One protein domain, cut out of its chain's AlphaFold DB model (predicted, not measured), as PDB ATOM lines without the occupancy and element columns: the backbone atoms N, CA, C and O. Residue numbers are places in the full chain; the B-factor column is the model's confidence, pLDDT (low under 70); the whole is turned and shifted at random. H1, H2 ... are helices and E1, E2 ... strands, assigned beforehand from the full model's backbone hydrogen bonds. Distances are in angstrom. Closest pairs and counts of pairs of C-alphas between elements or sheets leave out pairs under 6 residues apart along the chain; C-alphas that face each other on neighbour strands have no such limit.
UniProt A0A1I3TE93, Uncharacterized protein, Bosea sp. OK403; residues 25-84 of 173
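AT A GLANCE: This is residues 25 to 84 of the 173 residues of an uncharacterized protein of Bosea sp. OK403 (UniProt A0A1I3TE93). A two-stranded hairpin, E1 and E2, makes one end of an elongated body, and three helices make the rest, with H2 in the middle between H1 and H3. H3 packs on H2 almost side by side, while H1 crosses H2 more steeply on another side and has its first residues, 26 to 30, close to E2. The printed part has 60 residues, with three named helices and two named strands in the order H1, H2, E1, E2, H3. The sheet has the order E1 - E2 and is antiparallel, and the class is mostly helix. The whole is compact, with a radius of gyration of the C-alphas of 11.4 A, and spans 35 by 22 by 15 A.

IN THESE COORDINATES: The strand E1 is residues 54 to 57, 9.9 A from first to last C-alpha, and begins with C-alpha 54 at (-6.751, 53.721, -41.741). The strand E2 is residues 63 to 66 and is 9.5 A long. The helix H2, residues 42 to 52, measures 15.4 A. The longest helix by residues, H1, is residues 26 to 37 and measures 16.5 A, from C-alpha 26 at (-11.494, 48.394, -45.724). The helix H3, residues 71 to 81, measures 15.0 A and ends with C-alpha 81 at (-7.332, 34.120, -37.324).

HOW THE PARTS SIT: E1 and E2 form a hairpin of antiparallel strands, with 141 degrees between their directions. N 54 and O 66 are 2.8 A apart and N 64 and O 56 are 2.9 A apart, both within hydrogen-bond range. H2 and E2 are near each other, with 6 pairs of C-alphas within 10 A. The closest C-alphas of H1 and E2, those of Ala 26 and Trp 65, are 5.7 A apart. H1 and E1 are only just apart, at 8.2 A. H1 and H2 touch, the closest C-alphas being those of Gly 30 and Ala 46, 4.2 A apart. Their lines stand at a steep tilt of 46 degrees, opposite ways. H2 and H3 touch, the closest C-alphas being those of Cys 44 and Cys 81, 5.6 A apart. They stand at a shallow tilt of 28 degrees, opposite ways. H3 is apart from H1 and from E1. In H1, H2 and H3 every O i to N i+4 pair is within hydrogen-bond range.

THE WHOLE: The two C-alphas farthest apart are those of Asp 60, between the strands, and Gln 79 in H3, 35.7 A. The printed part runs from residue 25 to 84 and has no cut. The links H1 to H2, H2 to E1, E1 to E2 and E2 to H3 are tight. The mean pLDDT of the printed part is 87.8, and no printed residue is under 70.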
ATOM      1  N   THR A  25     -14.186  48.869 -49.823       91.62
ATOM      2  CA  THR A  25     -14.198  49.009 -48.365       91.62
ATOM      3  C   THR A  25     -12.884  48.526 -47.746       91.62
ATOM      4  O   THR A  25     -12.103  47.792 -48.372       91.62
ATOM      5  N   ALA A  26     -12.634  48.899 -46.488       91.81
ATOM      6  CA  ALA A  26     -11.494  48.394 -45.724       91.81
ATOM      7  C   ALA A  26     -11.495  46.859 -45.677       91.81
ATOM      8  O   ALA A  26     -10.471  46.228 -45.931       91.81
ATOM      9  N   TYR A  27     -12.670  46.258 -45.464       94.88
ATOM     10  CA  TYR A  27     -12.858  44.811 -45.504       94.88
ATOM     11  C   TYR A  27     -12.481  44.216 -46.867       94.88
ATOM     12  O   TYR A  27     -11.661  43.307 -46.928       94.88
ATOM     13  N   GLN A  28     -13.007  44.748 -47.975       92.50
ATOM     14  CA  GLN A  28     -12.699  44.240 -49.321       92.50
ATOM     15  C   GLN A  28     -11.209  44.371 -49.664       92.50
ATOM     16  O   GLN A  28     -10.621  43.486 -50.287       92.50
ATOM     17  N   SER A  29     -10.581  45.457 -49.215       90.69
ATOM     18  CA  SER A  29      -9.140  45.663 -49.354       90.69
ATOM     19  C   SER A  29      -8.354  44.628 -48.548       90.69
ATOM     20  O   SER A  29      -7.429  44.007 -49.074       90.69
ATOM     21  N   GLY A  30      -8.768  44.373 -47.305       89.69
ATOM     22  CA  GLY A  30      -8.214  43.323 -46.455       89.69
ATOM     23  C   GLY A  30      -8.375  41.929 -47.060       89.69
ATOM     24  O   GLY A  30      -7.416  41.161 -47.082       89.69
ATOM     25  N   LEU A  31      -9.544  41.626 -47.627       91.25
ATOM     26  CA  LEU A  31      -9.844  40.342 -48.258       91.25
ATOM     27  C   LEU A  31      -8.944  40.098 -49.470       91.25
ATOM     28  O   LEU A  31      -8.329  39.037 -49.575       91.25
ATOM     29  N   ARG A  32      -8.782  41.104 -50.338       84.69
ATOM     30  CA  ARG A  32      -7.866  41.026 -51.483       84.69
ATOM     31  C   ARG A  32      -6.424  40.795 -51.038       84.69
ATOM     32  O   ARG A  32      -5.715  39.999 -51.650       84.69
ATOM     33  N   VAL A  33      -5.984  41.467 -49.971       83.38
ATOM     34  CA  VAL A  33      -4.646  41.255 -49.403       83.38
ATOM     35  C   VAL A  33      -4.501  39.827 -48.880       83.38
ATOM     36  O   VAL A  33      -3.513  39.178 -49.202       83.38
ATOM     37  N   ALA A  34      -5.465  39.322 -48.112       83.88
ATOM     38  CA  ALA A  34      -5.410  37.971 -47.563       83.88
ATOM     39  C   ALA A  34      -5.374  36.893 -48.651       83.88
ATOM     40  O   ALA A  34      -4.548  35.984 -48.591       83.88
ATOM     41  N   GLN A  35      -6.219  37.037 -49.673       82.06
ATOM     42  CA  GLN A  35      -6.264  36.141 -50.829       82.06
ATOM     43  C   GLN A  35      -4.951  36.176 -51.615       82.06
ATOM     44  O   GLN A  35      -4.380  35.129 -51.902       82.06
ATOM     45  N   GLY A  36      -4.416  37.369 -51.894       71.81
ATOM     46  CA  GLY A  36      -3.115  37.519 -52.552       71.81
ATOM     47  C   GLY A  36      -1.941  36.981 -51.725       71.81
ATOM     48  O   GLY A  36      -0.865  36.729 -52.266       71.81
ATOM     49  N   ARG A  37      -2.132  36.797 -50.413       77.00
ATOM     50  CA  ARG A  37      -1.151  36.176 -49.518       77.00
ATOM     51  C   ARG A  37      -1.366  34.680 -49.299       77.00
ATOM     52  O   ARG A  37      -0.495  34.069 -48.690       77.00
ATOM     53  N   GLY A  38      -2.459  34.104 -49.801       76.38
ATOM     54  CA  GLY A  38      -2.782  32.688 -49.613       76.38
ATOM     55  C   GLY A  38      -3.202  32.342 -48.183       76.38
ATOM     56  O   GLY A  38      -2.969  31.227 -47.731       76.38
ATOM     57  N   TYR A  39      -3.778  33.284 -47.428       81.81
ATOM     58  CA  TYR A  39      -4.253  32.986 -46.077       81.81
ATOM     59  C   TYR A  39      -5.530  32.144 -46.116       81.81
ATOM     60  O   TYR A  39      -6.539  32.578 -46.668       81.81
ATOM     61  N   THR A  40      -5.505  30.982 -45.456       79.56
ATOM     62  CA  THR A  40      -6.648  30.060 -45.352       79.56
ATOM     63  C   THR A  40      -7.881  30.739 -44.746       79.56
ATOM     64  O   THR A  40      -8.993  30.531 -45.216       79.56
ATOM     65  N   ASN A  41      -7.694  31.625 -43.758       84.94
ATOM     66  CA  ASN A  41      -8.784  32.364 -43.117       84.94
ATOM     67  C   ASN A  41      -8.870  33.824 -43.604       84.94
ATOM     68  O   ASN A  41      -8.751  34.784 -42.836       84.94
ATOM     69  N   ALA A  42      -9.037  33.994 -44.920       84.31
ATOM     70  CA  ALA A  42      -9.037  35.308 -45.562       84.31
ATOM     71  C   ALA A  42     -10.168  36.234 -45.076       84.31
ATOM     72  O   ALA A  42      -9.958  37.442 -44.953       84.31
ATOM     73  N   GLY A  43     -11.338  35.670 -44.755       89.12
ATOM     74  CA  GLY A  43     -12.467  36.409 -44.184       89.12
ATOM     75  C   GLY A  43     -12.158  36.966 -42.791       89.12
ATOM     76  O   GLY A  43     -12.314  38.167 -42.572       89.12
ATOM     77  N   CYS A  44     -11.632  36.138 -41.878       92.25
ATOM     78  CA  CYS A  44     -11.214  36.598 -40.548       92.25
ATOM     79  C   CYS A  44     -10.137  37.682 -40.647       92.25
ATOM     80  O   CYS A  44     -10.253  38.734 -40.010       92.25
ATOM     81  N   TYR A  45      -9.134  37.484 -41.517       94.00
ATOM     82  CA  TYR A  45      -8.109  38.501 -41.752       94.00
ATOM     83  C   TYR A  45      -8.728  39.837 -42.150       94.00
ATOM     84  O   TYR A  45      -8.315  40.873 -41.635       94.00
ATOM     85  N   ALA A  46      -9.690  39.816 -43.076       95.19
ATOM     86  CA  ALA A  46     -10.332  41.007 -43.608       95.19
ATOM     87  C   ALA A  46     -11.146  41.761 -42.546       95.19
ATOM     88  O   ALA A  46     -11.124  42.991 -42.537       95.19
ATOM     89  N   GLN A  47     -11.799  41.050 -41.623       97.38
ATOM     90  CA  GLN A  47     -12.509  41.658 -40.490       97.38
ATOM     91  C   GLN A  47     -11.541  42.366 -39.536       97.38
ATOM     92  O   GLN A  47     -11.716  43.546 -39.234       97.38
ATOM     93  N   VAL A  48     -10.476  41.676 -39.114       96.50
ATOM     94  CA  VAL A  48      -9.453  42.271 -38.239       96.50
ATOM     95  C   VAL A  48      -8.710  43.395 -38.970       96.50
ATOM     96  O   VAL A  48      -8.411  44.425 -38.382       96.50
ATOM     97  N   PHE A  49      -8.453  43.262 -40.272       95.38
ATOM     98  CA  PHE A  49      -7.892  44.339 -41.089       95.38
ATOM     99  C   PHE A  49      -8.798  45.569 -41.084       95.38
ATOM    100  O   PHE A  49      -8.308  46.652 -40.797       95.38
ATOM    101  N   ALA A  50     -10.097  45.414 -41.342       96.56
ATOM    102  CA  ALA A  50     -11.036  46.532 -41.380       96.56
ATOM    103  C   ALA A  50     -11.104  47.297 -40.050       96.56
ATOM    104  O   ALA A  50     -11.198  48.519 -40.065       96.56
ATOM    105  N   LYS A  51     -10.986  46.593 -38.915       96.56
ATOM    106  CA  LYS A  51     -10.951  47.195 -37.572       96.56
ATOM    107  C   LYS A  51      -9.726  48.087 -37.335       96.56
ATOM    108  O   LYS A  51      -9.823  49.073 -36.618       96.56
ATOM    109  N   HIS A  52      -8.577  47.729 -37.908       95.19
ATOM    110  CA  HIS A  52      -7.294  48.419 -37.691       95.19
ATOM    111  C   HIS A  52      -6.857  49.280 -38.884       95.19
ATOM    112  O   HIS A  52      -5.777  49.874 -38.857       95.19
ATOM    113  N   ALA A  53      -7.642  49.306 -39.960       93.56
ATOM    114  CA  ALA A  53      -7.283  49.999 -41.184       93.56
ATOM    115  C   ALA A  53      -7.582  51.494 -41.079       93.56
ATOM    116  O   ALA A  53      -8.673  51.913 -40.704       93.56
ATOM    117  N   VAL A  54      -6.616  52.286 -41.519       91.44
ATOM    118  CA  VAL A  54      -6.751  53.721 -41.741       91.44
ATOM    119  C   VAL A  54      -6.646  54.011 -43.233       91.44
ATOM    120  O   VAL A  54      -6.035  53.251 -43.995       91.44
ATOM    121  N   VAL A  55      -7.259  55.105 -43.672       90.19
ATOM    122  CA  VAL A  55      -7.070  55.606 -45.032       90.19
ATOM    123  C   VAL A  55      -5.740  56.347 -45.081       90.19
ATOM    124  O   VAL A  55      -5.510  57.256 -44.291       90.19
ATOM    125  N   VAL A  56      -4.875  55.966 -46.016       85.75
ATOM    126  CA  VAL A  56      -3.602  56.644 -46.275       85.75
ATOM    127  C   VAL A  56      -3.618  57.193 -47.691       85.75
ATOM    128  O   VAL A  56      -3.969  56.484 -48.642       85.75
ATOM    129  N   GLU A  57      -3.228  58.454 -47.824       85.06
ATOM    130  CA  GLU A  57      -3.013  59.105 -49.108       85.06
ATOM    131  C   GLU A  57      -1.592  58.832 -49.604       85.06
ATOM    132  O   GLU A  57      -0.617  58.907 -48.855       85.06
ATOM    133  N   LYS A  58      -1.479  58.436 -50.869       78.44
ATOM    134  CA  LYS A  58      -0.202  58.226 -51.547       78.44
ATOM    135  C   LYS A  58       0.250  59.513 -52.231       78.44
ATOM    136  O   LYS A  58      -0.559  60.378 -52.530       78.44
ATOM    137  N   ALA A  59       1.538  59.581 -52.566       77.31
ATOM    138  CA  ALA A  59       2.132  60.715 -53.278       77.31
ATOM    139  C   ALA A  59       1.477  61.021 -54.643       77.31
ATOM    140  O   ALA A  59       1.589  62.137 -55.131       77.31
ATOM    141  N   ASP A  60       0.783  60.052 -55.254       79.94
ATOM    142  CA  ASP A  60       0.011  60.225 -56.493       79.94
ATOM    143  C   ASP A  60      -1.436  60.709 -56.249       79.94
ATOM    144  O   ASP A  60      -2.278  60.608 -57.142       79.94
ATOM    145  N   GLY A  61      -1.756  61.169 -55.032       77.25
ATOM    146  CA  GLY A  61      -3.091  61.606 -54.609       77.25
ATOM    147  C   GLY A  61      -4.087  60.461 -54.386       77.25
ATOM    148  O   GLY A  61      -5.244  60.689 -54.029       77.25
ATOM    149  N   ARG A  62      -3.684  59.195 -54.583       78.38
ATOM    150  CA  ARG A  62      -4.591  58.053 -54.405       78.38
ATOM    151  C   ARG A  62      -4.714  57.662 -52.941       78.38
ATOM    152  O   ARG A  62      -3.727  57.350 -52.274       78.38
ATOM    153  N   ARG A  63      -5.951  57.518 -52.472       80.88
ATOM    154  CA  ARG A  63      -6.261  57.013 -51.128       80.88
ATOM    155  C   ARG A  63      -6.398  55.495 -51.127       80.88
ATOM    156  O   ARG A  63      -7.061  54.931 -51.993       80.88
ATOM    157  N   ASN A  64      -5.793  54.819 -50.154       82.69
ATOM    158  CA  ASN A  64      -5.912  53.371 -49.975       82.69
ATOM    159  C   ASN A  64      -6.064  52.999 -48.500       82.69
ATOM    160  O   ASN A  64      -5.588  53.710 -47.620       82.69
ATOM    161  N   TRP A  65      -6.675  51.846 -48.240       88.62
ATOM    162  CA  TRP A  65      -6.737  51.272 -46.899       88.62
ATOM    163  C   TRP A  65      -5.403  50.643 -46.508       88.62
ATOM    164  O   TRP A  65      -4.828  49.847 -47.257       88.62
ATOM    165  N   TYR A  66      -4.938  50.964 -45.308       87.31
ATOM    166  CA  TYR A  66      -3.681  50.476 -44.769       87.31
ATOM    167  C   TYR A  66      -3.821  50.146 -43.285       87.31
ATOM    168  O   TYR A  66      -4.333  50.944 -42.512       87.31
ATOM    169  N   ALA A  67      -3.317  48.980 -42.882       89.25
ATOM    170  CA  ALA A  67      -3.182  48.600 -41.480       89.25
ATOM    171  C   ALA A  67      -1.693  48.445 -41.141       89.25
ATOM    172  O   ALA A  67      -1.005  47.540 -41.653       89.25
ATOM    173  N   ALA A  68      -1.197  49.334 -40.280       85.44
ATOM    174  CA  ALA A  68       0.167  49.278 -39.767       85.44
ATOM    175  C   ALA A  68       0.405  47.960 -39.009       85.44
ATOM    176  O   ALA A  68      -0.513  47.385 -38.426       85.44
ATOM    177  N   SER A  69       1.634  47.437 -39.027       84.06
ATOM    178  CA  SER A  69       2.010  46.238 -38.253       84.06
ATOM    179  C   SER A  69       2.185  46.557 -36.765       84.06
ATOM    180  O   SER A  69       3.257  46.332 -36.210       84.06
ATOM    181  N   THR A  70       1.147  47.079 -36.114       89.31
ATOM    182  CA  THR A  70       1.168  47.347 -34.670       89.31
ATOM    183  C   THR A  70       1.111  46.040 -33.866       89.31
ATOM    184  O   THR A  70       0.558  45.046 -34.356       89.31
ATOM    185  N   PRO A  71       1.643  46.005 -32.625       90.75
ATOM    186  CA  PRO A  71       1.541  44.829 -31.759       90.75
ATOM    187  C   PRO A  71       0.096  44.356 -31.569       90.75
ATOM    188  O   PRO A  71      -0.172  43.166 -31.707       90.75
ATOM    189  N   ALA A  72      -0.840  45.287 -31.357       91.94
ATOM    190  CA  ALA A  72      -2.261  44.989 -31.184       91.94
ATOM    191  C   ALA A  72      -2.875  44.320 -32.424       91.94
ATOM    192  O   ALA A  72      -3.519  43.279 -32.310       91.94
ATOM    193  N   TYR A  73      -2.627  44.868 -33.617       91.75
ATOM    194  CA  TYR A  73      -3.130  44.284 -34.858       91.75
ATOM    195  C   TYR A  73      -2.550  42.887 -35.112       91.75
ATOM    196  O   TYR A  73      -3.278  41.960 -35.469       91.75
ATOM    197  N   ASN A  74      -1.240  42.711 -34.912       89.94
ATOM    198  CA  ASN A  74      -0.580  41.425 -35.141       89.94
ATOM    199  C   ASN A  74      -1.037  40.361 -34.132       89.94
ATOM    200  O   ASN A  74      -1.260  39.214 -34.517       89.94
ATOM    201  N   ALA A  75      -1.197  40.738 -32.860       91.31
ATOM    202  CA  ALA A  75      -1.711  39.850 -31.826       91.31
ATOM    203  C   ALA A  75      -3.146  39.414 -32.139       91.31
ATOM    204  O   ALA A  75      -3.437  38.223 -32.087       91.31
ATOM    205  N   GLU A  76      -4.015  40.344 -32.550       94.75
ATOM    206  CA  GLU A  76      -5.403  40.023 -32.889       94.75
ATOM    207  C   GLU A  76      -5.498  39.112 -34.124       94.75
ATOM    208  O   GLU A  76      -6.263  38.150 -34.114       94.75
ATOM    209  N   GLN A  77      -4.669  39.334 -35.152       92.00
ATOM    210  CA  GLN A  77      -4.577  38.435 -36.312       92.00
ATOM    211  C   GLN A  77      -4.129  37.020 -35.924       92.00
ATOM    212  O   GLN A  77      -4.690  36.034 -36.408       92.00
ATOM    213  N   ARG A  78      -3.143  36.906 -35.027       90.00
ATOM    214  CA  ARG A  78      -2.655  35.609 -34.550       90.00
ATOM    215  C   ARG A  78      -3.709  34.898 -33.705       90.00
ATOM    216  O   ARG A  78      -4.006  33.742 -33.968       90.00
ATOM    217  N   GLN A  79      -4.287  35.591 -32.727       93.12
ATOM    218  CA  GLN A  79      -5.239  35.013 -31.775       93.12
ATOM    219  C   GLN A  79      -6.570  34.638 -32.424       93.12
ATOM    220  O   GLN A  79      -7.091  33.563 -32.155       93.12
ATOM    221  N   ARG A  80      -7.130  35.506 -33.276       92.94
ATOM    222  CA  ARG A  80      -8.454  35.272 -33.873       92.94
ATOM    223  C   ARG A  80      -8.403  34.463 -35.157       92.94
ATOM    224  O   ARG A  80      -9.309  33.680 -35.413       92.94
ATOM    225  N   CYS A  81      -7.373  34.671 -35.973       88.50
ATOM    226  CA  CYS A  81      -7.332  34.120 -37.324       88.50
ATOM    227  C   CYS A  81      -6.242  33.062 -37.519       88.50
ATOM    228  O   CYS A  81      -6.167  32.488 -38.604       88.50
ATOM    229  N   GLY A  82      -5.387  32.813 -36.517       85.69
ATOM    230  CA  GLY A  82      -4.239  31.910 -36.646       85.69
ATOM    231  C   GLY A  82      -3.163  32.426 -37.608       85.69
ATOM    232  O   GLY A  82      -2.333  31.654 -38.078       85.69
ATOM    233  N   ILE A  83      -3.178  33.723 -37.945       83.75
ATOM    234  CA  ILE A  83      -2.285  34.307 -38.952       83.75
ATOM    235  C   ILE A  83      -1.107  34.988 -38.263       83.75
ATOM    236  O   ILE A  83      -1.252  36.044 -37.648       83.75
ATOM    237  N   ASP A  84       0.092  34.433 -38.442       85.25
ATOM    238  CA  ASP A  84       1.329  35.100 -38.040       85.25
ATOM    239  C   ASP A  84       1.834  36.048 -39.138       85.25
ATOM    240  O   ASP A  84       2.600  35.683 -40.034       85.25
TER     241      ASP A  84